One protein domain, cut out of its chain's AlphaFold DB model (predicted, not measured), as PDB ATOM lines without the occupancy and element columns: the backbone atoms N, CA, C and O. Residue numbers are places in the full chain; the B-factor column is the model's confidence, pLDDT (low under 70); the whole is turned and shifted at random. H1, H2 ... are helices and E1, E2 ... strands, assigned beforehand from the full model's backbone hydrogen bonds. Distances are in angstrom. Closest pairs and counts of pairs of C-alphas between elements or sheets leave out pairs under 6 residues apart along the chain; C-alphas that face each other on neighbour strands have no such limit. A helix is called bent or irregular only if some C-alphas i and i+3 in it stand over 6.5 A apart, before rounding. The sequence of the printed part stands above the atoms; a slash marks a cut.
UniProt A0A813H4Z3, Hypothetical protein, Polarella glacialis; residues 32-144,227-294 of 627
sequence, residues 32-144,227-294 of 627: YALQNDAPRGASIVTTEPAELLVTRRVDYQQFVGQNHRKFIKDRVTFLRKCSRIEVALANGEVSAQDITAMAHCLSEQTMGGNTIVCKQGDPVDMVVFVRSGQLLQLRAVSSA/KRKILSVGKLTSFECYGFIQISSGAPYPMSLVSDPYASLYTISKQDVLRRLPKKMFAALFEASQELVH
ATOM      1  N   TYR A  32      22.060  29.243 -20.540       86.56
ATOM      2  CA  TYR A  32      22.115  28.759 -19.158       86.56
ATOM      3  C   TYR A  32      20.733  28.382 -18.589       86.56
ATOM      4  O   TYR A  32      20.618  27.392 -17.863       86.56
ATOM      5  N   ALA A  33      19.671  29.101 -18.976       91.50
ATOM      6  CA  ALA A  33      18.300  28.845 -18.522       91.50
ATOM      7  C   ALA A  33      17.687  27.564 -19.126       91.50
ATOM      8  O   ALA A  33      16.701  27.037 -18.614       91.50
ATOM      9  N   LEU A  34      18.272  27.016 -20.198       92.38
ATOM     10  CA  LEU A  34      17.879  25.703 -20.726       92.38
ATOM     11  C   LEU A  34      18.353  24.561 -19.810       92.38
ATOM     12  O   LEU A  34      17.741  23.491 -19.762       92.38
ATOM     13  N   GLN A  35      19.429  24.799 -19.060       86.62
ATOM     14  CA  GLN A  35      20.051  23.825 -18.169       86.62
ATOM     15  C   GLN A  35      19.502  23.990 -16.743       86.62
ATOM     16  O   GLN A  35      18.867  23.076 -16.209       86.62
ATOM     17  N   ASN A  36      19.635  25.187 -16.169       87.00
ATOM     18  CA  ASN A  36      19.322  25.481 -14.769       87.00
ATOM     19  C   ASN A  36      18.107  26.403 -14.630       87.00
ATOM     20  O   ASN A  36      17.924  27.309 -15.436       87.00
ATOM     21  N   ASP A  37      17.316  26.218 -13.570       89.50
ATOM     22  CA  ASP A  37      16.177  27.098 -13.238       89.50
ATOM     23  C   ASP A  37      16.632  28.337 -12.452       89.50
ATOM     24  O   ASP A  37      16.059  28.724 -11.436       89.50
ATOM     25  N   ALA A  38      17.753  28.911 -12.882       88.50
ATOM     26  CA  ALA A  38      18.364  30.038 -12.208       88.50
ATOM     27  C   ALA A  38      17.664  31.353 -12.601       88.50
ATOM     28  O   ALA A  38      17.292  31.533 -13.767       88.50
ATOM     29  N   PRO A  39      17.544  32.309 -11.665       90.31
ATOM     30  CA  PRO A  39      17.186  33.689 -11.974       90.31
ATOM     31  C   PRO A  39      18.078  34.272 -13.077       90.31
ATOM     32  O   PRO A  39      19.264  33.949 -13.183       90.31
ATOM     33  N   ARG A  40      17.518  35.154 -13.910       89.88
ATOM     34  CA  ARG A  40      18.279  35.798 -14.989       89.88
ATOM     35  C   ARG A  40      19.285  36.785 -14.396       89.88
ATOM     36  O   ARG A  40      18.885  37.722 -13.718       89.88
ATOM     37  N   GLY A  41      20.566  36.615 -14.720       87.81
ATOM     38  CA  GLY A  41      21.631  37.528 -14.283       87.81
ATOM     39  C   GLY A  41      21.667  38.883 -15.005       87.81
ATOM     40  O   GLY A  41      22.436  39.751 -14.610       87.81
ATOM     41  N   ALA A  42      20.866  39.075 -16.060       91.81
ATOM     42  CA  ALA A  42      20.783  40.329 -16.805       91.81
ATOM     43  C   ALA A  42      19.392  40.533 -17.432       91.81
ATOM     44  O   ALA A  42      18.729  39.574 -17.842       91.81
ATOM     45  N   SER A  43      18.998  41.801 -17.555       92.19
ATOM     46  CA  SER A  43      17.866  42.247 -18.373       92.19
ATOM     47  C   SER A  43      18.324  42.488 -19.811       92.19
ATOM     48  O   SER A  43      19.412  43.014 -20.032       92.19
ATOM     49  N   ILE A  44      17.488  42.132 -20.787       94.56
ATOM     50  CA  ILE A  44      17.745  42.367 -22.213       94.56
ATOM     51  C   ILE A  44      16.704  43.359 -22.728       94.56
ATOM     52  O   ILE A  44      15.508  43.157 -22.521       94.56
ATOM     53  N   VAL A  45      17.168  44.415 -23.393       94.81
ATOM     54  CA  VAL A  45      16.337  45.461 -24.002       94.81
ATOM     55  C   VAL A  45      16.737  45.583 -25.468       94.81
ATOM     56  O   VAL A  45      17.917  45.715 -25.782       94.81
ATOM     57  N   THR A  46      15.761  45.523 -26.368       96.25
ATOM     58  CA  THR A  46      15.966  45.701 -27.808       96.25
ATOM     59  C   THR A  46      16.080  47.189 -28.138       96.25
ATOM     60  O   THR A  46      15.147  47.946 -27.871       96.25
ATOM     61  N   THR A  47      17.202  47.617 -28.721       95.88
ATOM     62  CA  THR A  47      17.407  49.007 -29.176       95.88
ATOM     63  C   THR A  47      16.646  49.330 -30.462       95.88
ATOM     64  O   THR A  47      16.309  50.485 -30.705       95.88
ATOM     65  N   GLU A  48      16.374  48.309 -31.272       96.19
ATOM     66  CA  GLU A  48      15.688  48.368 -32.563       96.19
ATOM     67  C   GLU A  48      14.667  47.213 -32.640       96.19
ATOM     68  O   GLU A  48      14.785  46.259 -31.862       96.19
ATOM     69  N   PRO A  49      13.659  47.257 -33.532       97.00
ATOM     70  CA  PRO A  49      12.750  46.131 -33.745       97.00
ATOM     71  C   PRO A  49      13.528  44.868 -34.142       97.00
ATOM     72  O   PRO A  49      14.234  44.869 -35.147       97.00
ATOM     73  N   ALA A  50      13.398  43.799 -33.356       96.06
ATOM     74  CA  ALA A  50      14.171  42.572 -33.524       96.06
ATOM     75  C   ALA A  50      13.272  41.329 -33.498       96.06
ATOM     76  O   ALA A  50      12.420  41.183 -32.619       96.06
ATOM     77  N   GLU A  51      13.508  40.410 -34.432       96.88
ATOM     78  CA  GLU A  51      12.899  39.079 -34.442       96.88
ATOM     79  C   GLU A  51      13.829  38.084 -33.735       96.88
ATOM     80  O   GLU A  51      15.038  38.073 -33.965       96.88
ATOM     81  N   LEU A  52      13.277  37.254 -32.845       96.44
ATOM     82  CA  LEU A  52      14.054  36.349 -31.992       96.44
ATOM     83  C   LEU A  52      13.590  34.900 -32.156       96.44
ATOM     84  O   LEU A  52      12.410  34.590 -31.996       96.44
ATOM     85  N   LEU A  53      14.542  33.993 -32.385       96.88
ATOM     86  CA  LEU A  53      14.307  32.551 -32.302       96.88
ATOM     87  C   LEU A  53      14.370  32.112 -30.832       96.88
ATOM     88  O   LEU A  53      15.388  32.296 -30.166       96.88
ATOM     89  N   VAL A  54      13.281  31.532 -30.321       96.62
ATOM     90  CA  VAL A  54      13.135  31.187 -28.897       96.62
ATOM     91  C   VAL A  54      12.941  29.684 -28.714       96.62
ATOM     92  O   VAL A  54      11.877  29.143 -29.010       96.62
ATOM     93  N   THR A  55      13.940  29.022 -28.133       96.31
ATOM     94  CA  THR A  55      13.841  27.627 -27.677       96.31
ATOM     95  C   THR A  55      13.383  27.596 -26.221       96.31
ATOM     96  O   THR A  55      14.013  28.214 -25.362       96.31
ATOM     97  N   ARG A  56      12.303  26.870 -25.902       96.31
ATOM     98  CA  ARG A  56      11.845  26.723 -24.510       96.31
ATOM     99  C   ARG A  56      12.621  25.618 -23.797       96.31
ATOM    100  O   ARG A  56      13.052  24.643 -24.409       96.31
ATOM    101  N   ARG A  57      12.738  25.735 -22.471       95.44
ATOM    102  CA  ARG A  57      13.420  24.750 -21.616       95.44
ATOM    103  C   ARG A  57      12.814  23.346 -21.720       95.44
ATOM    104  O   ARG A  57      13.566  22.382 -21.786       95.44
ATOM    105  N   VAL A  58      11.482  23.238 -21.767       96.56
ATOM    106  CA  VAL A  58      10.764  21.953 -21.884       96.56
ATOM    107  C   VAL A  58      11.116  21.260 -23.202       96.56
ATOM    108  O   VAL A  58      11.624  20.140 -23.182       96.56
ATOM    109  N   ASP A  59      10.957  21.964 -24.324       96.88
ATOM    110  CA  ASP A  59      11.273  21.459 -25.665       96.88
ATOM    111  C   ASP A  59      12.756  21.055 -25.762       96.88
ATOM    112  O   ASP A  59      13.095  19.954 -26.199       96.88
ATOM    113  N   TYR A  60      13.661  21.907 -25.262       96.12
ATOM    114  CA  TYR A  60      15.088  21.596 -25.201       96.12
ATOM    115  C   TYR A  60      15.365  20.320 -24.399       96.12
ATOM    116  O   TYR A  60      16.096  19.451 -24.870       96.12
ATOM    117  N   GLN A  61      14.787  20.174 -23.204       94.75
ATOM    118  CA  GLN A  61      14.994  18.999 -22.354       94.75
ATOM    119  C   GLN A  61      14.446  17.713 -22.981       94.75
ATOM    120  O   GLN A  61      15.088  16.667 -22.847       94.75
ATOM    121  N   GLN A  62      13.312  17.803 -23.682       95.12
ATOM    122  CA  GLN A  62      12.671  16.688 -24.375       95.12
ATOM    123  C   GLN A  62      13.492  16.203 -25.578       95.12
ATOM    124  O   GLN A  62      13.728  15.003 -25.697       95.12
ATOM    125  N   PHE A  63      13.949  17.111 -26.448       95.19
ATOM    126  CA  PHE A  63      14.564  16.737 -27.730       95.19
ATOM    127  C   PHE A  63      16.102  16.717 -27.723       95.19
ATOM    128  O   PHE A  63      16.708  15.917 -28.431       95.19
ATOM    129  N   VAL A  64      16.755  17.576 -26.931       94.88
ATOM    130  CA  VAL A  64      18.217  17.801 -26.995       94.88
ATOM    131  C   VAL A  64      18.918  17.514 -25.663       94.88
ATOM    132  O   VAL A  64      20.050  17.032 -25.642       94.88
ATOM    133  N   GLY A  65      18.249  17.748 -24.532       92.75
ATOM    134  CA  GLY A  65      18.854  17.742 -23.200       92.75
ATOM    135  C   GLY A  65      19.407  16.390 -22.745       92.75
ATOM    136  O   GLY A  65      20.282  16.353 -21.880       92.75
ATOM    137  N   GLN A  66      18.946  15.266 -23.303       93.06
ATOM    138  CA  GLN A  66      19.577  13.958 -23.071       93.06
ATOM    139  C   GLN A  66      20.937  13.860 -23.782       93.06
ATOM    140  O   GLN A  66      21.946  13.567 -23.138       93.06
ATOM    141  N   ASN A  67      20.981  14.195 -25.075       94.25
ATOM    142  CA  ASN A  67      22.204  14.182 -25.880       94.25
ATOM    143  C   ASN A  67      23.233  15.197 -25.365       94.25
ATOM    144  O   ASN A  67      24.403  14.853 -25.229       94.25
ATOM    145  N   HIS A  68      22.799  16.404 -24.984       93.31
ATOM    146  CA  HIS A  68      23.679  17.416 -24.386       93.31
ATOM    147  C   HIS A  68      24.289  16.946 -23.061       93.31
ATOM    148  O   HIS A  68      25.498  17.046 -22.872       93.31
ATOM    149  N   ARG A  69      23.492  16.358 -22.156       92.88
ATOM    150  CA  ARG A  69      24.015  15.804 -20.892       92.88
ATOM    151  C   ARG A  69      25.012  14.671 -21.127       92.88
ATOM    152  O   ARG A  69      26.032  14.633 -20.445       92.88
ATOM    153  N   LYS A  70      24.757  13.788 -22.099       95.44
ATOM    154  CA  LYS A  70      25.717  12.751 -22.508       95.44
ATOM    155  C   LYS A  70      27.016  13.377 -23.026       95.44
ATOM    156  O   LYS A  70      28.083  13.046 -22.531       95.44
ATOM    157  N   PHE A  71      26.922  14.342 -23.935       95.81
ATOM    158  CA  PHE A  71      28.068  15.027 -24.536       95.81
ATOM    159  C   PHE A  71      28.939  15.768 -23.508       95.81
ATOM    160  O   PHE A  71      30.164  15.646 -23.524       95.81
ATOM    161  N   ILE A  72      28.325  16.486 -22.561       95.75
ATOM    162  CA  ILE A  72      29.047  17.126 -21.452       95.75
ATOM    163  C   ILE A  72      29.666  16.075 -20.519       95.75
ATOM    164  O   ILE A  72      30.817  16.238 -20.122       95.75
ATOM    165  N   LYS A  73      28.969  14.969 -20.220       97.19
ATOM    166  CA  LYS A  73      29.534  13.857 -19.436       97.19
ATOM    167  C   LYS A  73      30.765  13.256 -20.120       97.19
ATOM    168  O   LYS A  73      31.794  13.120 -19.467       97.19
ATOM    169  N   ASP A  74      30.692  12.978 -21.421       98.06
ATOM    170  CA  ASP A  74      31.798  12.420 -22.207       98.06
ATOM    171  C   ASP A  74      33.018  13.365 -22.207       98.06
ATOM    172  O   ASP A  74      34.161  12.923 -22.065       98.06
ATOM    173  N   ARG A  75      32.786  14.684 -22.272       98.19
ATOM    174  CA  ARG A  75      33.822  15.725 -22.146       98.19
ATOM    175  C   ARG A  75      34.428  15.823 -20.745       98.19
ATOM    176  O   ARG A  75      35.645  15.913 -20.631       98.19
ATOM    177  N   VAL A  76      33.623  15.764 -19.682       98.06
ATOM    178  CA  VAL A  76      34.125  15.700 -18.294       98.06
ATOM    179  C   VAL A  76      34.961  14.433 -18.087       98.06
ATOM    180  O   VAL A  76      36.028  14.491 -17.479       98.06
ATOM    181  N   THR A  77      34.522  13.294 -18.629       98.25
ATOM    182  CA  THR A  77      35.272  12.031 -18.601       98.25
ATOM    183  C   THR A  77      36.575  12.110 -19.403       98.25
ATOM    184  O   THR A  77      37.563  11.515 -18.985       98.25
ATOM    185  N   PHE A  78      36.612  12.850 -20.514       98.38
ATOM    186  CA  PHE A  78      37.845  13.129 -21.254       98.38
ATOM    187  C   PHE A  78      38.811  14.021 -20.455       98.38
ATOM    188  O   PHE A  78      39.974  13.661 -20.291       98.38
ATOM    189  N   LEU A  79      38.336  15.150 -19.916       97.94
ATOM    190  CA  LEU A  79      39.172  16.098 -19.168       97.94
ATOM    191  C   LEU A  79      39.801  15.455 -17.925       97.94
ATOM    192  O   LEU A  79      40.964  15.708 -17.636       97.94
ATOM    193  N   ARG A  80      39.076  14.560 -17.239       97.75
ATOM    194  CA  ARG A  80      39.595  13.777 -16.102       97.75
ATOM    195  C   ARG A  80      40.725  12.800 -16.450       97.75
ATOM    196  O   ARG A  80      41.363  12.315 -15.532       97.75
ATOM    197  N   LYS A  81      40.955  12.499 -17.734       97.88
ATOM    198  CA  LYS A  81      42.061  11.648 -18.218       97.88
ATOM    199  C   LYS A  81      43.271  12.450 -18.706       97.88
ATOM    200  O   LYS A  81      44.267  11.864 -19.112       97.88
ATOM    201  N   CYS A  82      43.172  13.779 -18.741       96.88
ATOM    202  CA  CYS A  82      44.298  14.634 -19.093       96.88
ATOM    203  C   CYS A  82      45.212  14.747 -17.869       96.88
ATOM    204  O   CYS A  82      44.796  15.315 -16.860       96.88
ATOM    205  N   SER A  83      46.450  14.259 -17.965       93.75
ATOM    206  CA  SER A  83      47.386  14.132 -16.833       93.75
ATOM    207  C   SER A  83      47.524  15.402 -15.980       93.75
ATOM    208  O   SER A  83      47.465  15.332 -14.757       93.75
ATOM    209  N   ARG A  84      47.621  16.587 -16.602       92.31
ATOM    210  CA  ARG A  84      47.694  17.873 -15.873       92.31
ATOM    211  C   ARG A  84      46.433  18.177 -15.052       92.31
ATOM    212  O   ARG A  84      46.535  18.734 -13.966       92.31
ATOM    213  N   ILE A  85      45.252  17.816 -15.557       95.25
ATOM    214  CA  ILE A  85      43.971  18.013 -14.855       95.25
ATOM    215  C   ILE A  85      43.794  16.957 -13.762       95.25
ATOM    216  O   ILE A  85      43.258  17.270 -12.705       95.25
ATOM    217  N   GLU A  86      44.248  15.727 -14.000       95.69
ATOM    218  CA  GLU A  86      44.240  14.641 -13.016       95.69
ATOM    219  C   GLU A  86      45.110  14.981 -11.795       95.69
ATOM    220  O   GLU A  86      44.618  14.915 -10.671       95.69
ATOM    221  N   VAL A  87      46.341  15.461 -12.010       94.38
ATOM    222  CA  VAL A  87      47.235  15.935 -10.936       94.38
ATOM    223  C   VAL A  87      46.631  17.132 -10.192       94.38
ATOM    224  O   VAL A  87      46.518  17.095  -8.971       94.38
ATOM    225  N   ALA A  88      46.147  18.158 -10.899       94.75
ATOM    226  CA  ALA A  88      45.532  19.328 -10.261       94.75
ATOM    227  C   ALA A  88      44.225  18.998  -9.500       94.75
ATOM    228  O   ALA A  88      43.856  19.692  -8.550       94.75
ATOM    229  N   LEU A  89      43.510  17.939  -9.900       95.75
ATOM    230  CA  LEU A  89      42.351  17.408  -9.178       95.75
ATOM    231  C   LEU A  89      42.778  16.625  -7.927       95.75
ATOM    232  O   LEU A  89      42.140  16.774  -6.886       95.75
ATOM    233  N   ALA A  90      43.846  15.824  -8.010       96.19
ATOM    234  CA  ALA A  90      44.409  15.094  -6.871       96.19
ATOM    235  C   ALA A  90      44.963  16.046  -5.794       96.19
ATOM    236  O   ALA A  90      44.718  15.836  -4.609       96.19
ATOM    237  N   ASN A  91      45.599  17.145  -6.208       95.56
ATOM    238  CA  ASN A  91      46.075  18.214  -5.326       95.56
ATOM    239  C   ASN A  91      44.940  19.079  -4.730       95.56
ATOM    240  O   ASN A  91      45.198  19.962  -3.914       95.56
ATOM    241  N   GLY A  92      43.683  18.895  -5.157       96.19
ATOM    242  CA  GLY A  92      42.538  19.704  -4.718       96.19
ATOM    243  C   GLY A  92      42.479  21.130  -5.295       96.19
ATOM    244  O   GLY A  92      41.568  21.892  -4.965       96.19
ATOM    245  N   GLU A  93      43.404  21.496  -6.184       95.31
ATOM    246  CA  GLU A  93      43.490  22.819  -6.818       95.31
ATOM    247  C   GLU A  93      42.307  23.075  -7.775       95.31
ATOM    248  O   GLU A  93      41.767  24.187  -7.870       95.31
ATOM    249  N   VAL A  94      41.863  22.018  -8.463       96.19
ATOM    250  CA  VAL A  94      40.750  22.022  -9.422       96.19
ATOM    251  C   VAL A  94      39.604  21.155  -8.899       96.19
ATOM    252  O   VAL A  94      39.771  19.966  -8.656       96.19
ATOM    253  N   SER A  95      38.398  21.719  -8.770       96.81
ATOM    254  CA  SER A  95      37.216  20.969  -8.322       96.81
ATOM    255  C   SER A  95      36.471  20.272  -9.470       96.81
ATOM    256  O   SER A  95      36.593  20.616 -10.646       96.81
ATOM    257  N   ALA A  96      35.587  19.329  -9.132       96.56
ATOM    258  CA  ALA A  96      34.701  18.692 -10.111       96.56
ATOM    259  C   ALA A  96      33.755  19.687 -10.823       96.56
ATOM    260  O   ALA A  96      33.385  19.470 -11.982       96.56
ATOM    261  N   GLN A  97      33.377  20.780 -10.151       95.56
ATOM    262  CA  GLN A  97      32.552  21.843 -10.728       95.56
ATOM    263  C   GLN A  97      33.353  22.664 -11.750       95.56
ATOM    264  O   GLN A  97      32.845  22.957 -12.831       95.56
ATOM    265  N   ASP A  98      34.632  22.921 -11.461       95.88
ATOM    266  CA  ASP A  98      35.573  23.610 -12.351       95.88
ATOM    267  C   ASP A  98      35.812  22.818 -13.654       95.88
ATOM    268  O   ASP A  98      35.732  23.367 -14.755       95.88
ATOM    269  N   ILE A  99      35.998  21.491 -13.558       97.31
ATOM    270  CA  ILE A  99      36.095  20.595 -14.731       97.31
ATOM    271  C   ILE A  99      34.794  20.610 -15.549       97.31
ATOM    272  O   ILE A  99      34.832  20.566 -16.780       97.31
ATOM    273  N   THR A 100      33.638  20.694 -14.887       95.62
ATOM    274  CA  THR A 100      32.335  20.763 -15.566       95.62
ATOM    275  C   THR A 100      32.175  22.089 -16.316       95.62
ATOM    276  O   THR A 100      31.808  22.079 -17.490       95.62
ATOM    277  N   ALA A 101      32.540  23.218 -15.699       94.19
ATOM    278  CA  ALA A 101      32.582  24.521 -16.364       94.19
ATOM    279  C   ALA A 101      33.507  24.498 -17.595       94.19
ATOM    280  O   ALA A 101      33.111  24.929 -18.678       94.19
ATOM    281  N   MET A 102      34.694  23.894 -17.474       96.38
ATOM    282  CA  MET A 102      35.619  23.695 -18.593       96.38
ATOM    283  C   MET A 102      35.028  22.820 -19.711       96.38
ATOM    284  O   MET A 102      35.141  23.178 -20.882       96.38
ATOM    285  N   ALA A 103      34.315  21.736 -19.382       97.12
ATOM    286  CA  ALA A 103      33.646  20.878 -20.366       97.12
ATOM    287  C   ALA A 103      32.570  21.611 -21.192       97.12
ATOM    288  O   ALA A 103      32.387  21.306 -22.377       97.12
ATOM    289  N   HIS A 104      31.886  22.598 -20.603       94.81
ATOM    290  CA  HIS A 104      30.954  23.472 -21.324       94.81
ATOM    291  C   HIS A 104      31.652  24.435 -22.297       94.81
ATOM    292  O   HIS A 104      31.039  24.829 -23.285       94.81
ATOM    293  N   CYS A 105      32.919  24.786 -22.056       95.81
ATOM    294  CA  CYS A 105      33.682  25.722 -22.889       95.81
ATOM    295  C   CYS A 105      34.384  25.054 -24.087       95.81
ATOM    296  O   CYS A 105      34.862  25.749 -24.981       95.81
ATOM    297  N   LEU A 106      34.465  23.718 -24.119       97.50
ATOM    298  CA  LEU A 106      35.086  22.991 -25.228       97.50
ATOM    299  C   LEU A 106      34.272  23.150 -26.529       97.50
ATOM    300  O   LEU A 106      33.044  23.059 -26.542       97.50
ATOM    301  N   SER A 107      34.963  23.272 -27.653       97.06
ATOM    302  CA  SER A 107      34.440  23.124 -29.013       97.06
ATOM    303  C   SER A 107      35.108  21.919 -29.662       97.06
ATOM    304  O   SER A 107      36.308  21.734 -29.509       97.06
ATOM    305  N   GLU A 108      34.349  21.059 -30.337       97.75
ATOM    306  CA  GLU A 108      34.919  19.888 -31.014       97.75
ATOM    307  C   GLU A 108      35.304  20.238 -32.451       97.75
ATOM    308  O   GLU A 108      34.537  20.886 -33.162       97.75
ATOM    309  N   GLN A 109      36.492  19.809 -32.870       98.12
ATOM    310  CA  GLN A 109      37.002  19.980 -34.226       98.12
ATOM    311  C   GLN A 109      37.627  18.667 -34.699       98.12
ATOM    312  O   GLN A 109      38.319  17.993 -33.942       98.12
ATOM    313  N   THR A 110      37.424  18.312 -35.966       98.19
ATOM    314  CA  THR A 110      38.043  17.129 -36.580       98.19
ATOM    315  C   THR A 110      38.822  17.566 -37.806       98.19
ATOM    316  O   THR A 110      38.295  18.276 -38.660       98.19
ATOM    317  N   MET A 111      40.084  17.151 -37.884       98.00
ATOM    318  CA  MET A 111      41.037  17.597 -38.895       98.00
ATOM    319  C   MET A 111      41.635  16.395 -39.629       98.00
ATOM    320  O   MET A 111      42.137  15.455 -39.006       98.00
ATOM    321  N   GLY A 112      41.606  16.439 -40.963       97.81
ATOM    322  CA  GLY A 112      42.356  15.506 -41.808       97.81
ATOM    323  C   GLY A 112      43.863  15.764 -41.719       97.81
ATOM    324  O   GLY A 112      44.284  16.791 -41.189       97.81
ATOM    325  N   GLY A 113      44.683  14.842 -42.218       96.00
ATOM    326  CA  GLY A 113      46.143  14.919 -42.119       96.00
ATOM    327  C   GLY A 113      46.764  16.129 -42.813       96.00
ATOM    328  O   GLY A 113      46.195  16.691 -43.747       96.00
ATOM    329  N   ASN A 114      47.950  16.515 -42.344       96.81
ATOM    330  CA  ASN A 114      48.724  17.673 -42.791       96.81
ATOM    331  C   ASN A 114      47.987  19.022 -42.667       96.81
ATOM    332  O   ASN A 114      48.390  20.006 -43.290       96.81
ATOM    333  N   THR A 115      46.933  19.098 -41.847       98.12
ATOM    334  CA  THR A 115      46.211  20.350 -41.594       98.12
ATOM    335  C   THR A 115      46.853  21.075 -40.418       98.12
ATOM    336  O   THR A 115      47.069  20.494 -39.355       98.12
ATOM    337  N   ILE A 116      47.177  22.353 -40.607       98.19
ATOM    338  CA  ILE A 116      47.786  23.188 -39.570       98.19
ATOM    339  C   ILE A 116      46.690  23.663 -38.606       98.19
ATOM    340  O   ILE A 116      45.743  24.314 -39.042       98.19
ATOM    341  N   VAL A 117      46.838  23.359 -37.316       98.19
ATOM    342  CA  VAL A 117      45.920  23.784 -36.242       98.19
ATOM    343  C   VAL A 117      46.239  25.214 -35.803       98.19
ATOM    344  O   VAL A 117      45.365  26.070 -35.754       98.19
ATOM    345  N   CYS A 118      47.518  25.485 -35.539       98.12
ATOM    346  CA  CYS A 118      48.053  26.810 -35.229       98.12
ATOM    347  C   CYS A 118      49.478  26.941 -35.790       98.12
ATOM    348  O   CYS A 118      50.149  25.933 -36.034       98.12
ATOM    349  N   LYS A 119      49.944  28.173 -36.022       98.25
ATOM    350  CA  LYS A 119      51.277  28.453 -36.579       98.25
ATOM    351  C   LYS A 119      52.172  29.123 -35.548       98.25
ATOM    352  O   LYS A 119      51.733  29.973 -34.781       98.25
ATOM    353  N   GLN A 120      53.456  28.791 -35.600       97.69
ATOM    354  CA  GLN A 120      54.488  29.459 -34.819       97.69
ATOM    355  C   GLN A 120      54.511  30.968 -35.107       97.69
ATOM    356  O   GLN A 120      54.615  31.381 -36.261       97.69
ATOM    357  N   GLY A 121      54.504  31.773 -34.047       97.31
ATOM    358  CA  GLY A 121      54.531  33.233 -34.118       97.31
ATOM    359  C   GLY A 121      53.155  33.896 -34.209       97.31
ATOM    360  O   GLY A 121      53.070  35.093 -33.937       97.31
ATOM    361  N   ASP A 122      52.088  33.148 -34.511       98.38
ATOM    362  CA  ASP A 122      50.726  33.683 -34.458       98.38
ATOM    363  C   ASP A 122      50.319  33.938 -32.985       98.38
ATOM    364  O   ASP A 122      50.746  33.203 -32.080       98.38
ATOM    365  N   PRO A 123      49.525  34.990 -32.705       98.00
ATOM    366  CA  PRO A 123      49.057  35.292 -31.357       98.00
ATOM    367  C   PRO A 123      48.119  34.189 -30.857       98.00
ATOM    368  O   PRO A 123      47.247  33.734 -31.589       98.00
ATOM    369  N   VAL A 124      48.267  33.790 -29.593       97.19
ATOM    370  CA  VAL A 124      47.475  32.683 -29.044       97.19
ATOM    371  C   VAL A 124      46.037  33.096 -28.762       97.19
ATOM    372  O   VAL A 124      45.771  34.022 -27.987       97.19
ATOM    373  N   ASP A 125      45.125  32.356 -29.389       97.56
ATOM    374  CA  ASP A 125      43.681  32.556 -29.417       97.56
ATOM    375  C   ASP A 125      42.891  31.357 -28.856       97.56
ATOM    376  O   ASP A 125      41.748  31.549 -28.437       97.56
ATOM    377  N   MET A 126      43.487  30.158 -28.771       97.44
ATOM    378  CA  MET A 126      42.846  28.962 -28.206       97.44
ATOM    379  C   MET A 126      43.794  27.990 -27.471       97.44
ATOM    380  O   MET A 126      44.979  27.873 -27.791       97.44
ATOM    381  N   VAL A 127      43.237  27.244 -26.509       97.19
ATOM    382  CA  VAL A 127      43.821  25.995 -25.976       97.19
ATOM    383  C   VAL A 127      43.399  24.846 -26.880       97.19
ATOM    384  O   VAL A 127      42.241  24.799 -27.297       97.19
ATOM    385  N   VAL A 128      44.299  23.897 -27.128       98.06
ATOM    386  CA  VAL A 128      44.027  22.655 -27.862       98.06
ATOM    387  C   VAL A 128      44.190  21.462 -26.920       98.06
ATOM    388  O   VAL A 128      45.188  21.370 -26.214       98.06
ATOM    389  N   PHE A 129      43.242  20.530 -26.946       98.12
ATOM    390  CA  PHE A 129      43.310  19.214 -26.311       98.12
ATOM    391  C   PHE A 129      43.135  18.145 -27.390       98.12
ATOM    392  O   PHE A 129      42.196  18.219 -28.187       98.12
ATOM    393  N   VAL A 130      43.990  17.128 -27.416       98.25
ATOM    394  CA  VAL A 130      43.882  16.044 -28.400       98.25
ATOM    395  C   VAL A 130      42.898  14.993 -27.883       98.25
ATOM    396  O   VAL A 130      43.181  14.282 -26.920       98.25
ATOM    397  N   ARG A 131      41.728  14.875 -28.522       98.19
ATOM    398  CA  ARG A 131      40.720  13.855 -28.192       98.19
ATOM    399  C   ARG A 131      41.126  12.480 -28.718       98.19
ATOM    400  O   ARG A 131      41.015  11.495 -27.995       98.19
ATOM    401  N   SER A 132      41.554  12.418 -29.977       98.12
ATOM    402  CA  SER A 132      42.066  11.207 -30.625       98.12
ATOM    403  C   SER A 132      42.967  11.548 -31.814       98.12
ATOM    404  O   SER A 132      42.918  12.658 -32.348       98.12
ATOM    405  N   GLY A 133      43.793  10.588 -32.236       97.69
ATOM    406  CA  GLY A 133      44.859  10.825 -33.211       97.69
ATOM    407  C   GLY A 133      46.093  11.455 -32.557       97.69
ATOM    408  O   GLY A 133      46.330  11.264 -31.360       97.69
ATOM    409  N   GLN A 134      46.879  12.187 -33.347       97.94
ATOM    410  CA  GLN A 134      48.081  12.890 -32.884       97.94
ATOM    411  C   GLN A 134      48.328  14.174 -33.698       97.94
ATOM    412  O   GLN A 134      47.908  14.293 -34.855       97.94
ATOM    413  N   LEU A 135      49.047  15.122 -33.098       98.44
ATOM    414  CA  LEU A 135      49.560  16.327 -33.750       98.44
ATOM    415  C   LEU A 135      51.091  16.322 -33.720       98.44
ATOM    416  O   LEU A 135      51.691  16.055 -32.685       98.44
ATOM    417  N   LEU A 136      51.738  16.680 -34.823       98.12
ATOM    418  CA  LEU A 136      53.160  17.002 -34.873       98.12
ATOM    419  C   LEU A 136      53.386  18.430 -34.372       98.12
ATOM    420  O   LEU A 136      52.719  19.365 -34.823       98.12
ATOM    421  N   GLN A 137      54.368  18.602 -33.489       97.88
ATOM    422  CA  GLN A 137      54.886  19.908 -33.092       97.88
ATOM    423  C   GLN A 137      56.048  20.279 -34.019       97.88
ATOM    424  O   GLN A 137      57.110  19.657 -33.975       97.88
ATOM    425  N   LEU A 138      55.857  21.290 -34.868       97.75
ATOM    426  CA  LEU A 138      56.845  21.739 -35.850       97.75
ATOM    427  C   LEU A 138      57.381  23.133 -35.503       97.75
ATOM    428  O   LEU A 138      56.606  24.069 -35.307       97.75
ATOM    429  N   ARG A 139      58.703  23.311 -35.507       97.00
ATOM    430  CA  ARG A 139      59.358  24.607 -35.275       97.00
ATOM    431  C   ARG A 139      60.241  24.995 -36.455       97.00
ATOM    432  O   ARG A 139      61.136  24.255 -36.853       97.00
ATOM    433  N   ALA A 140      59.981  26.168 -37.017       96.75
ATOM    434  CA  ALA A 140      60.832  26.818 -37.995       96.75
ATOM    435  C   ALA A 140      61.987  27.525 -37.272       96.75
ATOM    436  O   ALA A 140      61.771  28.481 -36.527       96.75
ATOM    437  N   VAL A 141      63.210  27.063 -37.525       95.81
ATOM    438  CA  VAL A 141      64.449  27.582 -36.937       95.81
ATOM    439  C   VAL A 141      65.296  28.252 -38.020       95.81
ATOM    440  O   VAL A 141      65.462  27.712 -39.119       95.81
ATOM    441  N   SER A 142      65.851  29.434 -37.733       93.75
ATOM    442  CA  SER A 142      66.811  30.095 -38.631       93.75
ATOM    443  C   SER A 142      68.165  29.382 -38.603       93.75
ATOM    444  O   SER A 142      68.756  29.183 -37.544       93.75
ATOM    445  N   SER A 143      68.709  29.067 -39.782       86.38
ATOM    446  CA  SER A 143      70.063  28.503 -39.898       86.38
ATOM    447  C   SER A 143      71.182  29.544 -39.716       86.38
ATOM    448  O   SER A 143      72.354  29.167 -39.639       86.38
ATOM    449  N   ALA A 144      70.867  30.845 -39.717       79.50
ATOM    450  CA  ALA A 144      71.867  31.914 -39.742       79.50
ATOM    451  C   ALA A 144      72.456  32.251 -38.362       79.50
ATOM    452  O   ALA A 144      73.608  32.687 -38.288       79.50
ATOM    453  N   LYS A 227      67.485  31.058 -44.638       91.00
ATOM    454  CA  LYS A 227      67.192  29.636 -44.847       91.00
ATOM    455  C   LYS A 227      66.683  29.020 -43.546       91.00
ATOM    456  O   LYS A 227      67.448  28.452 -42.763       91.00
ATOM    457  N   ARG A 228      65.376  29.138 -43.328       93.25
ATOM    458  CA  ARG A 228      64.662  28.482 -42.229       93.25
ATOM    459  C   ARG A 228      64.546  26.978 -42.504       93.25
ATOM    460  O   ARG A 228      64.107  26.587 -43.583       93.25
ATOM    461  N   LYS A 229      64.936  26.150 -41.534       94.75
ATOM    462  CA  LYS A 229      64.636  24.708 -41.502       94.75
ATOM    463  C   LYS A 229      63.386  24.501 -40.643       94.75
ATOM    464  O   LYS A 229      63.275  25.131 -39.597       94.75
ATOM    465  N   ILE A 230      62.469  23.629 -41.057       96.75
ATOM    466  CA  ILE A 230      61.345  23.186 -40.217       96.75
ATOM    467  C   ILE A 230      61.758  21.872 -39.561       96.75
ATOM    468  O   ILE A 230      62.131  20.934 -40.261       96.75
ATOM    469  N   LEU A 231      61.720  21.826 -38.231       97.00
ATOM    470  CA  LEU A 231      62.115  20.679 -37.418       97.00
ATOM    471  C   LEU A 231      60.891  20.125 -36.687       97.00
ATOM    472  O   LEU A 231      60.089  20.897 -36.162       97.00
ATOM    473  N   SER A 232      60.762  18.800 -36.630       96.25
ATOM    474  CA  SER A 232      59.802  18.139 -35.744       96.25
ATOM    475  C   SER A 232      60.388  18.117 -34.335       96.25
ATOM    476  O   SER A 232      61.418  17.487 -34.119       96.25
ATOM    477  N   VAL A 233      59.753  18.822 -33.399       96.25
ATOM    478  CA  VAL A 233      60.198  18.932 -31.998       96.25
ATOM    479  C   VAL A 233      59.613  17.806 -31.149       96.25
ATOM    480  O   VAL A 233      60.305  17.247 -30.307       96.25
ATOM    481  N   GLY A 234      58.359  17.438 -31.404       95.88
ATOM    482  CA  GLY A 234      57.633  16.447 -30.619       95.88
ATOM    483  C   GLY A 234      56.320  16.040 -31.278       95.88
ATOM    484  O   GLY A 234      56.004  16.466 -32.395       95.88
ATOM    485  N   LYS A 235      55.546  15.212 -30.577       97.31
ATOM    486  CA  LYS A 235      54.184  14.829 -30.958       97.31
ATOM    487  C   LYS A 235      53.267  14.993 -29.753       97.31
ATOM    488  O   LYS A 235      53.657  14.608 -28.661       97.31
ATOM    489  N   LEU A 236      52.068  15.525 -29.977       97.62
ATOM    490  CA  LEU A 236      50.975  15.512 -29.010       97.62
ATOM    491  C   LEU A 236      50.050  14.341 -29.325       97.62
ATOM    492  O   LEU A 236      49.589  14.198 -30.458       97.62
ATOM    493  N   THR A 237      49.769  13.526 -28.324       97.75
ATOM    494  CA  THR A 237      48.932  12.329 -28.387       97.75
ATOM    495  C   THR A 237      47.639  12.524 -27.594       97.75
ATOM    496  O   THR A 237      47.376  13.593 -27.048       97.75
ATOM    497  N   SER A 238      46.763  11.518 -27.583       97.69
ATOM    498  CA  SER A 238      45.448  11.621 -26.936       97.69
ATOM    499  C   SER A 238      45.561  11.966 -25.444       97.69
ATOM    500  O   SER A 238      46.420  11.433 -24.753       97.69
ATOM    501  N   PHE A 239      44.655  12.820 -24.956       97.69
ATOM    502  CA  PHE A 239      44.628  13.398 -23.600       97.69
ATOM    503  C   PHE A 239      45.728  14.430 -23.283       97.69
ATOM    504  O   PHE A 239      45.732  15.001 -22.191       97.69
ATOM    505  N   GLU A 240      46.614  14.744 -24.231       96.38
ATOM    506  CA  GLU A 240      47.570  15.846 -24.094       96.38
ATOM    507  C   GLU A 240      46.969  17.181 -24.562       96.38
ATOM    508  O   GLU A 240      45.942  17.241 -25.250       96.38
ATOM    509  N   CYS A 241      47.599  18.280 -24.145       95.88
ATOM    510  CA  CYS A 241      47.083  19.636 -24.306       95.88
ATOM    511  C   CYS A 241      48.193  20.644 -24.638       95.88
ATOM    512  O   CYS A 241      49.362  20.425 -24.332       95.88
ATOM    513  N   TYR A 242      47.823  21.755 -25.276       96.25
ATOM    514  CA  TYR A 242      48.747  22.780 -25.757       96.25
ATOM    515  C   TYR A 242      48.116  24.178 -25.753       96.25
ATOM    516  O   TYR A 242      46.901  24.327 -25.883       96.25
ATOM    517  N   GLY A 243      48.949  25.215 -25.636       95.12
ATOM    518  CA  GLY A 243      48.533  26.623 -25.686       95.12
ATOM    519  C   GLY A 243      48.227  27.261 -24.326       95.12
ATOM    520  O   GLY A 243      48.085  28.479 -24.262       95.12
ATOM    521  N   PHE A 244      48.165  26.482 -23.237       92.62
ATOM    522  CA  PHE A 244      47.891  26.995 -21.888       92.62
ATOM    523  C   PHE A 244      48.864  28.115 -21.480       92.62
ATOM    524  O   PHE A 244      48.443  29.261 -21.326       92.62
ATOM    525  N   ILE A 245      50.167  27.817 -21.399       92.00
ATOM    526  CA  ILE A 245      51.234  28.758 -20.991       92.00
ATOM    527  C   ILE A 245      51.192  30.059 -21.816       92.00
ATOM    528  O   ILE A 245      51.464  31.150 -21.316       92.00
ATOM    529  N   GLN A 246      50.835  29.966 -23.095       94.31
ATOM    530  CA  GLN A 246      50.770  31.110 -24.000       94.31
ATOM    531  C   GLN A 246      49.510  31.968 -23.793       94.31
ATOM    532  O   GLN A 246      49.551  33.179 -24.010       94.31
ATOM    533  N   ILE A 247      48.400  31.395 -23.313       94.19
ATOM    534  CA  ILE A 247      47.226  32.181 -22.906       94.19
ATOM    535  C   ILE A 247      47.515  33.004 -21.650       94.19
ATOM    536  O   ILE A 247      47.142  34.177 -21.634       94.19
ATOM    537  N   SER A 248      48.170  32.428 -20.635       90.69
ATOM    538  CA  SER A 248      48.491  33.147 -19.390       90.69
ATOM    539  C   SER A 248      49.569  34.213 -19.598       90.69
ATOM    540  O   SER A 248      49.390  35.348 -19.168       90.69
ATOM    541  N   SER A 249      50.652  33.886 -20.309       92.19
ATOM    542  CA  SER A 249      51.732  34.841 -20.613       92.19
ATOM    543  C   SER A 249      51.383  35.862 -21.703       92.19
ATOM    544  O   SER A 249      52.055  36.882 -21.830       92.19
ATOM    545  N   GLY A 250      50.374  35.585 -22.536       94.06
ATOM    546  CA  GLY A 250      50.075  36.377 -23.732       94.06
ATOM    547  C   GLY A 250      51.105  36.240 -24.863       94.06
ATOM    548  O   GLY A 250      50.980  36.939 -25.870       94.06
ATOM    549  N   ALA A 251      52.098  35.355 -24.722       95.25
ATOM    550  CA  ALA A 251      53.089  35.065 -25.754       95.25
ATOM    551  C   ALA A 251      52.442  34.449 -27.017       95.25
ATOM    552  O   ALA A 251      51.383  33.827 -26.920       95.25
ATOM    553  N   PRO A 252      53.055  34.586 -28.208       97.19
ATOM    554  CA  PRO A 252      52.625  33.868 -29.410       97.19
ATOM    555  C   PRO A 252      52.936  32.364 -29.317       97.19
ATOM    556  O   PRO A 252      53.725  31.931 -28.472       97.19
ATOM    557  N   TYR A 253      52.363  31.555 -30.214       97.44
ATOM    558  CA  TYR A 253      52.658  30.119 -30.263       97.44
ATOM    559  C   TYR A 253      54.158  29.875 -30.550       97.44
ATOM    560  O   TYR A 253      54.660  30.330 -31.583       97.44
ATOM    561  N   PRO A 254      54.903  29.141 -29.695       96.69
ATOM    562  CA  PRO A 254      56.326  28.865 -29.922       96.69
ATOM    563  C   PRO A 254      56.571  27.809 -31.011       96.69
ATOM    564  O   PRO A 254      57.694  27.674 -31.498       96.69
ATOM    565  N   MET A 255      55.541  27.048 -31.391       97.25
ATOM    566  CA  MET A 255      55.589  25.985 -32.397       97.25
ATOM    567  C   MET A 255      54.297  25.996 -33.221       97.25
ATOM    568  O   MET A 255      53.279  26.527 -32.788       97.25
ATOM    569  N   SER A 256      54.342  25.407 -34.410       98.06
ATOM    570  CA  SER A 256      53.155  25.112 -35.215       98.06
ATOM    571  C   SER A 256      52.655  23.712 -34.877       98.06
ATOM    572  O   SER A 256      53.471  22.804 -34.712       98.06
ATOM    573  N   LEU A 257      51.341  23.510 -34.828       98.38
ATOM    574  CA  LEU A 257      50.739  22.184 -34.678       98.38
ATOM    575  C   LEU A 257      50.144  21.714 -36.004       98.38
ATOM    576  O   LEU A 257      49.433  22.476 -36.660       98.38
ATOM    577  N   VAL A 258      50.404  20.463 -36.384       98.44
ATOM    578  CA  VAL A 258      49.923  19.861 -37.641       98.44
ATOM    579  C   VAL A 258      49.378  18.456 -37.385       98.44
ATOM    580  O   VAL A 258      50.036  17.665 -36.724       98.44
ATOM    581  N   SER A 259      48.200  18.116 -37.902       98.25
ATOM    582  CA  SER A 259      47.609  16.772 -37.771       98.25
ATOM    583  C   SER A 259      48.342  15.695 -38.587       98.25
ATOM    584  O   SER A 259      48.705  15.928 -39.737       98.25
ATOM    585  N   ASP A 260      48.516  14.489 -38.032       97.12
ATOM    586  CA  ASP A 260      49.261  13.389 -38.681       97.12
ATOM    587  C   ASP A 260      48.755  11.995 -38.248       97.12
ATOM    588  O   ASP A 260      49.022  11.598 -37.121       97.12
ATOM    589  N   PRO A 261      48.060  11.188 -39.073       95.62
ATOM    590  CA  PRO A 261      47.407  11.501 -40.343       95.62
ATOM    591  C   PRO A 261      45.962  12.004 -40.156       95.62
ATOM    592  O   PRO A 261      45.273  12.266 -41.138       95.62
ATOM    593  N   TYR A 262      45.477  12.111 -38.918       97.62
ATOM    594  CA  TYR A 262      44.226  12.774 -38.546       97.62
ATOM    595  C   TYR A 262      44.289  13.183 -37.068       97.62
ATOM    596  O   TYR A 262      45.056  12.607 -36.293       97.62
ATOM    597  N   ALA A 263      43.454  14.140 -36.669       98.31
ATOM    598  CA  ALA A 263      43.232  14.448 -35.262       98.31
ATOM    599  C   ALA A 263      41.781  14.868 -35.004       98.31
ATOM    600  O   ALA A 263      41.209  15.654 -35.760       98.31
ATOM    601  N   SER A 264      41.195  14.371 -33.917       98.38
ATOM    602  CA  SER A 264      40.009  14.963 -33.300       98.38
ATOM    603  C   SER A 264      40.464  15.741 -32.076       98.38
ATOM    604  O   SER A 264      41.235  15.234 -31.259       98.38
ATOM    605  N   LEU A 265      40.023  16.987 -31.972       98.44
ATOM    606  CA  LEU A 265      40.479  17.964 -31.000       98.44
ATOM    607  C   LEU A 265      39.281  18.520 -30.236       98.44
ATOM    608  O   LEU A 265      38.212  18.741 -30.808       98.44
ATOM    609  N   TYR A 266      39.492  18.826 -28.962       98.56
ATOM    610  CA  TYR A 266      38.686  19.832 -28.292       98.56
ATOM    611  C   TYR A 266      39.491  21.125 -28.175       98.56
ATOM    612  O   TYR A 266      40.671  21.097 -27.837       98.56
ATOM    613  N   THR A 267      38.858  22.261 -28.432       98.12
ATOM    614  CA  THR A 267      39.469  23.587 -28.317       98.12
ATOM    615  C   THR A 267      38.694  24.454 -27.331       98.12
ATOM    616  O   THR A 267      37.484  24.296 -27.192       98.12
ATOM    617  N   ILE A 268      39.365  25.366 -26.625       97.50
ATOM    618  CA  ILE A 268      38.695  26.411 -25.828       97.50
ATOM    619  C   ILE A 268      39.232  27.762 -26.277       97.50
ATOM    620  O   ILE A 268      40.448  27.951 -26.314       97.50
ATOM    621  N   SER A 269      38.346  28.710 -26.591       97.25
ATOM    622  CA  SER A 269      38.774  30.064 -26.947       97.25
ATOM    623  C   SER A 269      39.426  30.767 -25.751       97.25
ATOM    624  O   SER A 269      39.016  30.599 -24.600       97.25
ATOM    625  N   LYS A 270      40.407  31.629 -26.014       96.31
ATOM    626  CA  LYS A 270      41.047  32.483 -25.005       96.31
ATOM    627  C   LYS A 270      40.041  33.356 -24.257       96.31
ATOM    628  O   LYS A 270      40.232  33.621 -23.073       96.31
ATOM    629  N   GLN A 271      38.959  33.780 -24.913       95.62
ATOM    630  CA  GLN A 271      37.907  34.560 -24.259       95.62
ATOM    631  C   GLN A 271      37.092  33.715 -23.275       95.62
ATOM    632  O   GLN A 271      36.817  34.187 -22.175       95.62
ATOM    633  N   ASP A 272      36.737  32.480 -23.636       95.19
ATOM    634  CA  ASP A 272      35.999  31.578 -22.746       95.19
ATOM    635  C   ASP A 272      36.869  31.119 -21.577       95.19
ATOM    636  O   ASP A 272      36.401  31.144 -20.442       95.19
ATOM    637  N   VAL A 273      38.151  30.815 -21.823       94.69
ATOM    638  CA  VAL A 273      39.141  30.567 -20.765       94.69
ATOM    639  C   VAL A 273      39.146  31.731 -19.766       94.69
ATOM    640  O   VAL A 273      38.833  31.529 -18.596       94.69
ATOM    641  N   LEU A 274      39.420  32.959 -20.221       93.56
ATOM    642  CA  LEU A 274      39.583  34.131 -19.344       93.56
ATOM    643  C   LEU A 274      38.292  34.613 -18.657       93.56
ATOM    644  O   LEU A 274      38.383  35.300 -17.640       93.56
ATOM    645  N   ARG A 275      37.106  34.310 -19.206       92.62
ATOM    646  CA  ARG A 275      35.811  34.774 -18.664       92.62
ATOM    647  C   ARG A 275      35.044  33.719 -17.870       92.62
ATOM    648  O   ARG A 275      34.329  34.092 -16.946       92.62
ATOM    649  N   ARG A 276      35.121  32.441 -18.256       92.56
ATOM    650  CA  ARG A 276      34.273  31.367 -17.706       92.56
ATOM    651  C   ARG A 276      35.003  30.456 -16.721       92.56
ATOM    652  O   ARG A 276      34.335  29.808 -15.921       92.56
ATOM    653  N   LEU A 277      36.336  30.382 -16.772       94.81
ATOM    654  CA  LEU A 277      37.113  29.534 -15.864       94.81
ATOM    655  C   LEU A 277      37.572  30.327 -14.625       94.81
ATOM    656  O   LEU A 277      38.067  31.448 -14.765       94.81
ATOM    657  N   PRO A 278      37.446  29.773 -13.405       93.25
ATOM    658  CA  PRO A 278      37.948  30.420 -12.197       93.25
ATOM    659  C   PRO A 278      39.459  30.652 -12.230       93.25
ATOM    660  O   PRO A 278      40.229  29.743 -12.531       93.25
ATOM    661  N   LYS A 279      39.897  31.849 -11.815       92.00
ATOM    662  CA  LYS A 279      41.315  32.257 -11.810       92.00
ATOM    663  C   LYS A 279      42.244  31.280 -11.075       92.00
ATOM    664  O   LYS A 279      43.374  31.098 -11.506       92.00
ATOM    665  N   LYS A 280      41.766  30.594 -10.032       91.56
ATOM    666  CA  LYS A 280      42.530  29.553  -9.318       91.56
ATOM    667  C   LYS A 280      42.975  28.383 -10.215       91.56
ATOM    668  O   LYS A 280      44.074  27.876 -10.032       91.56
ATOM    669  N   MET A 281      42.187  28.014 -11.235       91.25
ATOM    670  CA  MET A 281      42.581  26.985 -12.209       91.25
ATOM    671  C   MET A 281      43.791  27.413 -13.045       91.25
ATOM    672  O   MET A 281      44.453  26.561 -13.632       91.25
ATOM    673  N   PHE A 282      44.051  28.721 -13.152       89.69
ATOM    674  CA  PHE A 282      45.155  29.225 -13.958       89.69
ATOM    675  C   PHE A 282      46.501  28.996 -13.281       89.69
ATOM    676  O   PHE A 282      47.419  28.555 -13.956       89.69
ATOM    677  N   ALA A 283      46.615  29.208 -11.969       89.56
ATOM    678  CA  ALA A 283      47.831  28.833 -11.243       89.56
ATOM    679  C   ALA A 283      48.095  27.323 -11.410       89.56
ATOM    680  O   ALA A 283      49.089  26.917 -12.014       89.56
ATOM    681  N   ALA A 284      47.101  26.511 -11.034       90.12
ATOM    682  CA  ALA A 284      47.120  25.049 -11.100       90.12
ATOM    683  C   ALA A 284      47.577  24.478 -12.458       90.12
ATOM    684  O   ALA A 284      48.537  23.716 -12.552       90.12
ATOM    685  N   LEU A 285      46.899  24.859 -13.550       88.25
ATOM    686  CA  LEU A 285      47.126  24.248 -14.865       88.25
ATOM    687  C   LEU A 285      48.253  24.915 -15.681       88.25
ATOM    688  O   LEU A 285      48.687  24.329 -16.676       88.25
ATOM    689  N   PHE A 286      48.700  26.127 -15.318       82.44
ATOM    690  CA  PHE A 286      49.578  26.946 -16.169       82.44
ATOM    691  C   PHE A 286      50.936  27.277 -15.531       82.44
ATOM    692  O   PHE A 286      51.883  27.504 -16.283       82.44
ATOM    693  N   GLU A 287      51.070  27.302 -14.199       79.12
ATOM    694  CA  GLU A 287      52.351  27.604 -13.528       79.12
ATOM    695  C   GLU A 287      53.188  26.344 -13.275       79.12
ATOM    696  O   GLU A 287      54.406  26.372 -13.450       79.12
ATOM    697  N   ALA A 288      52.545  25.212 -12.964       63.06
ATOM    698  CA  ALA A 288      53.201  23.961 -12.561       63.06
ATOM    699  C   ALA A 288      54.094  23.297 -13.633       63.06
ATOM    700  O   ALA A 288      54.786  22.320 -13.354       63.06
ATOM    701  N   SER A 289      54.074  23.777 -14.880       63.66
ATOM    702  CA  SER A 289      54.908  23.230 -15.956       63.66
ATOM    703  C   SER A 289      55.290  24.292 -16.983       63.66
ATOM    704  O   SER A 289      54.670  24.420 -18.041       63.66
ATOM    705  N   GLN A 290      56.397  24.997 -16.722       69.94
ATOM    706  CA  GLN A 290      57.210  25.538 -17.811       69.94
ATOM    707  C   GLN A 290      57.830  24.362 -18.573       69.94
ATOM    708  O   GLN A 290      58.951  23.936 -18.311       69.94
ATOM    709  N   GLU A 291      57.063  23.817 -19.514       73.50
ATOM    710  CA  GLU A 291      57.563  22.898 -20.527       73.50
ATOM    711  C   GLU A 291      58.592  23.667 -21.362       73.50
ATOM    712  O   GLU A 291      58.243  24.470 -22.232       73.50
ATOM    713  N   LEU A 292      59.864  23.516 -20.981       81.19
ATOM    714  CA  LEU A 292      60.970  24.340 -21.447       81.19
ATOM    715  C   LEU A 292      61.214  24.059 -22.930       81.19
ATOM    716  O   LEU A 292      61.968  23.160 -23.295       81.19
ATOM    717  N   VAL A 293      60.552  24.824 -23.798       87.88
ATOM    718  CA  VAL A 293      60.688  24.645 -25.241       87.88
ATOM    719  C   VAL A 293      62.124  24.986 -25.633       87.88
ATOM    720  O   VAL A 293      62.489  26.163 -25.669       87.88
ATOM    721  N   HIS A 294      62.909  23.951 -25.940       93.88
ATOM    722  CA  HIS A 294      64.335  24.016 -26.268       93.88
ATOM    723  C   HIS A 294      64.720  25.222 -27.128       93.88
ATOM    724  O   HIS A 294      63.971  25.649 -28.021       93.88
TER     725      HIS A 294
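This is residues 32 to 144 and 227 to 294 of the 627 residues of the protein "Hypothetical protein" of Polarella glacialis (UniProt A0A813H4Z3). Picture a strongly twisted sheet of five strands, its long strands E3 and E5 sharply bent, with the short helices H4 to H8 in a loose cluster along one side. From that cluster the long helix H3 runs out to a small outlying part made of H1 and H2, where the loop of residues 41 to 54 sticks out; the paired ends of E3 and E4 reach the opposite end of the longest axis. The printed part has 181 residues, with eight named helices and five named strands; along the chain come five helices, H1 to H5, then the strands E1 to E4, then H6, E5, H7 and H8, and the class is mixed, helices and strands, with the neighbour pairs E1 and E5, E2 and E5, E3 and E4, and E3 and E5 of the branched sheet antiparallel. The whole is only just loose, close to compact, with a radius of gyration of the C-alphas of 19.1 A and spans of 62 by 43 by 30 A.

Find C-alpha 32 at (22.115, 28.759, -19.158), where H1, residues 32 to 35, begins. Next come H2, residues 57 to 63, and H3, residues 65 to 79, 20.8 A long from C-alpha 65 at (18.854, 17.742, -23.200). H4 is residues 83 to 90 and H5 residues 96 to 105, 14.6 A. Then read E1, 107 to 112, 16.9 A; E2, 116 to 118; E3, 126 to 142, 26.2 A; E4, 228 to 236, 23.0 A; H6, 244 to 249; E5, 256 to 269, 17.3 A; H7, 270 to 276; and H8, 280 to 286, ending at C-alpha 286, (49.578, 26.946, -16.169).

Start at E5, which bends by 138 degrees at residue 262: E1 and E2 lie on one side of it, E3 on the other side. Look for N 109 and O 265 at 2.9 A, N 117 and O 257 at 2.8 A, and N 129 and O 266 at 2.8 A. E3 bends by 132 degrees at residue 132 and has E4 on its other side, with N 137 and O 234 at 2.9 A. H3, H5, H6 and H7 only graze the sheet. H5 touches H3, C-alphas 103 and 75 closest at 5.5 A, and H7, C-alphas 105 and 272 at 6.3 A. H8 touches H4, C-alphas 284 and 88 at 6.0 A, and H6, C-alphas 286 and 245 at 5.4 A. H1 touches H2, C-alphas 34 and 57 at 4.6 A; H2 and H3 meet only through their link. In H2 to H8 every O i to N i+4 pair is within hydrogen-bond range; H1 is too short for one.

The C-alphas farthest apart, of Val 58 and Ala 144, are 64.4 A apart. Residues 145 to 226 are not printed, and C-alphas 144 and 227 are 7.3 A apart across the cut. Of the links printed whole, H1 to H2 is long. Mean pLDDT of the printed part is 94.5, with residues 288 to 290 under 70.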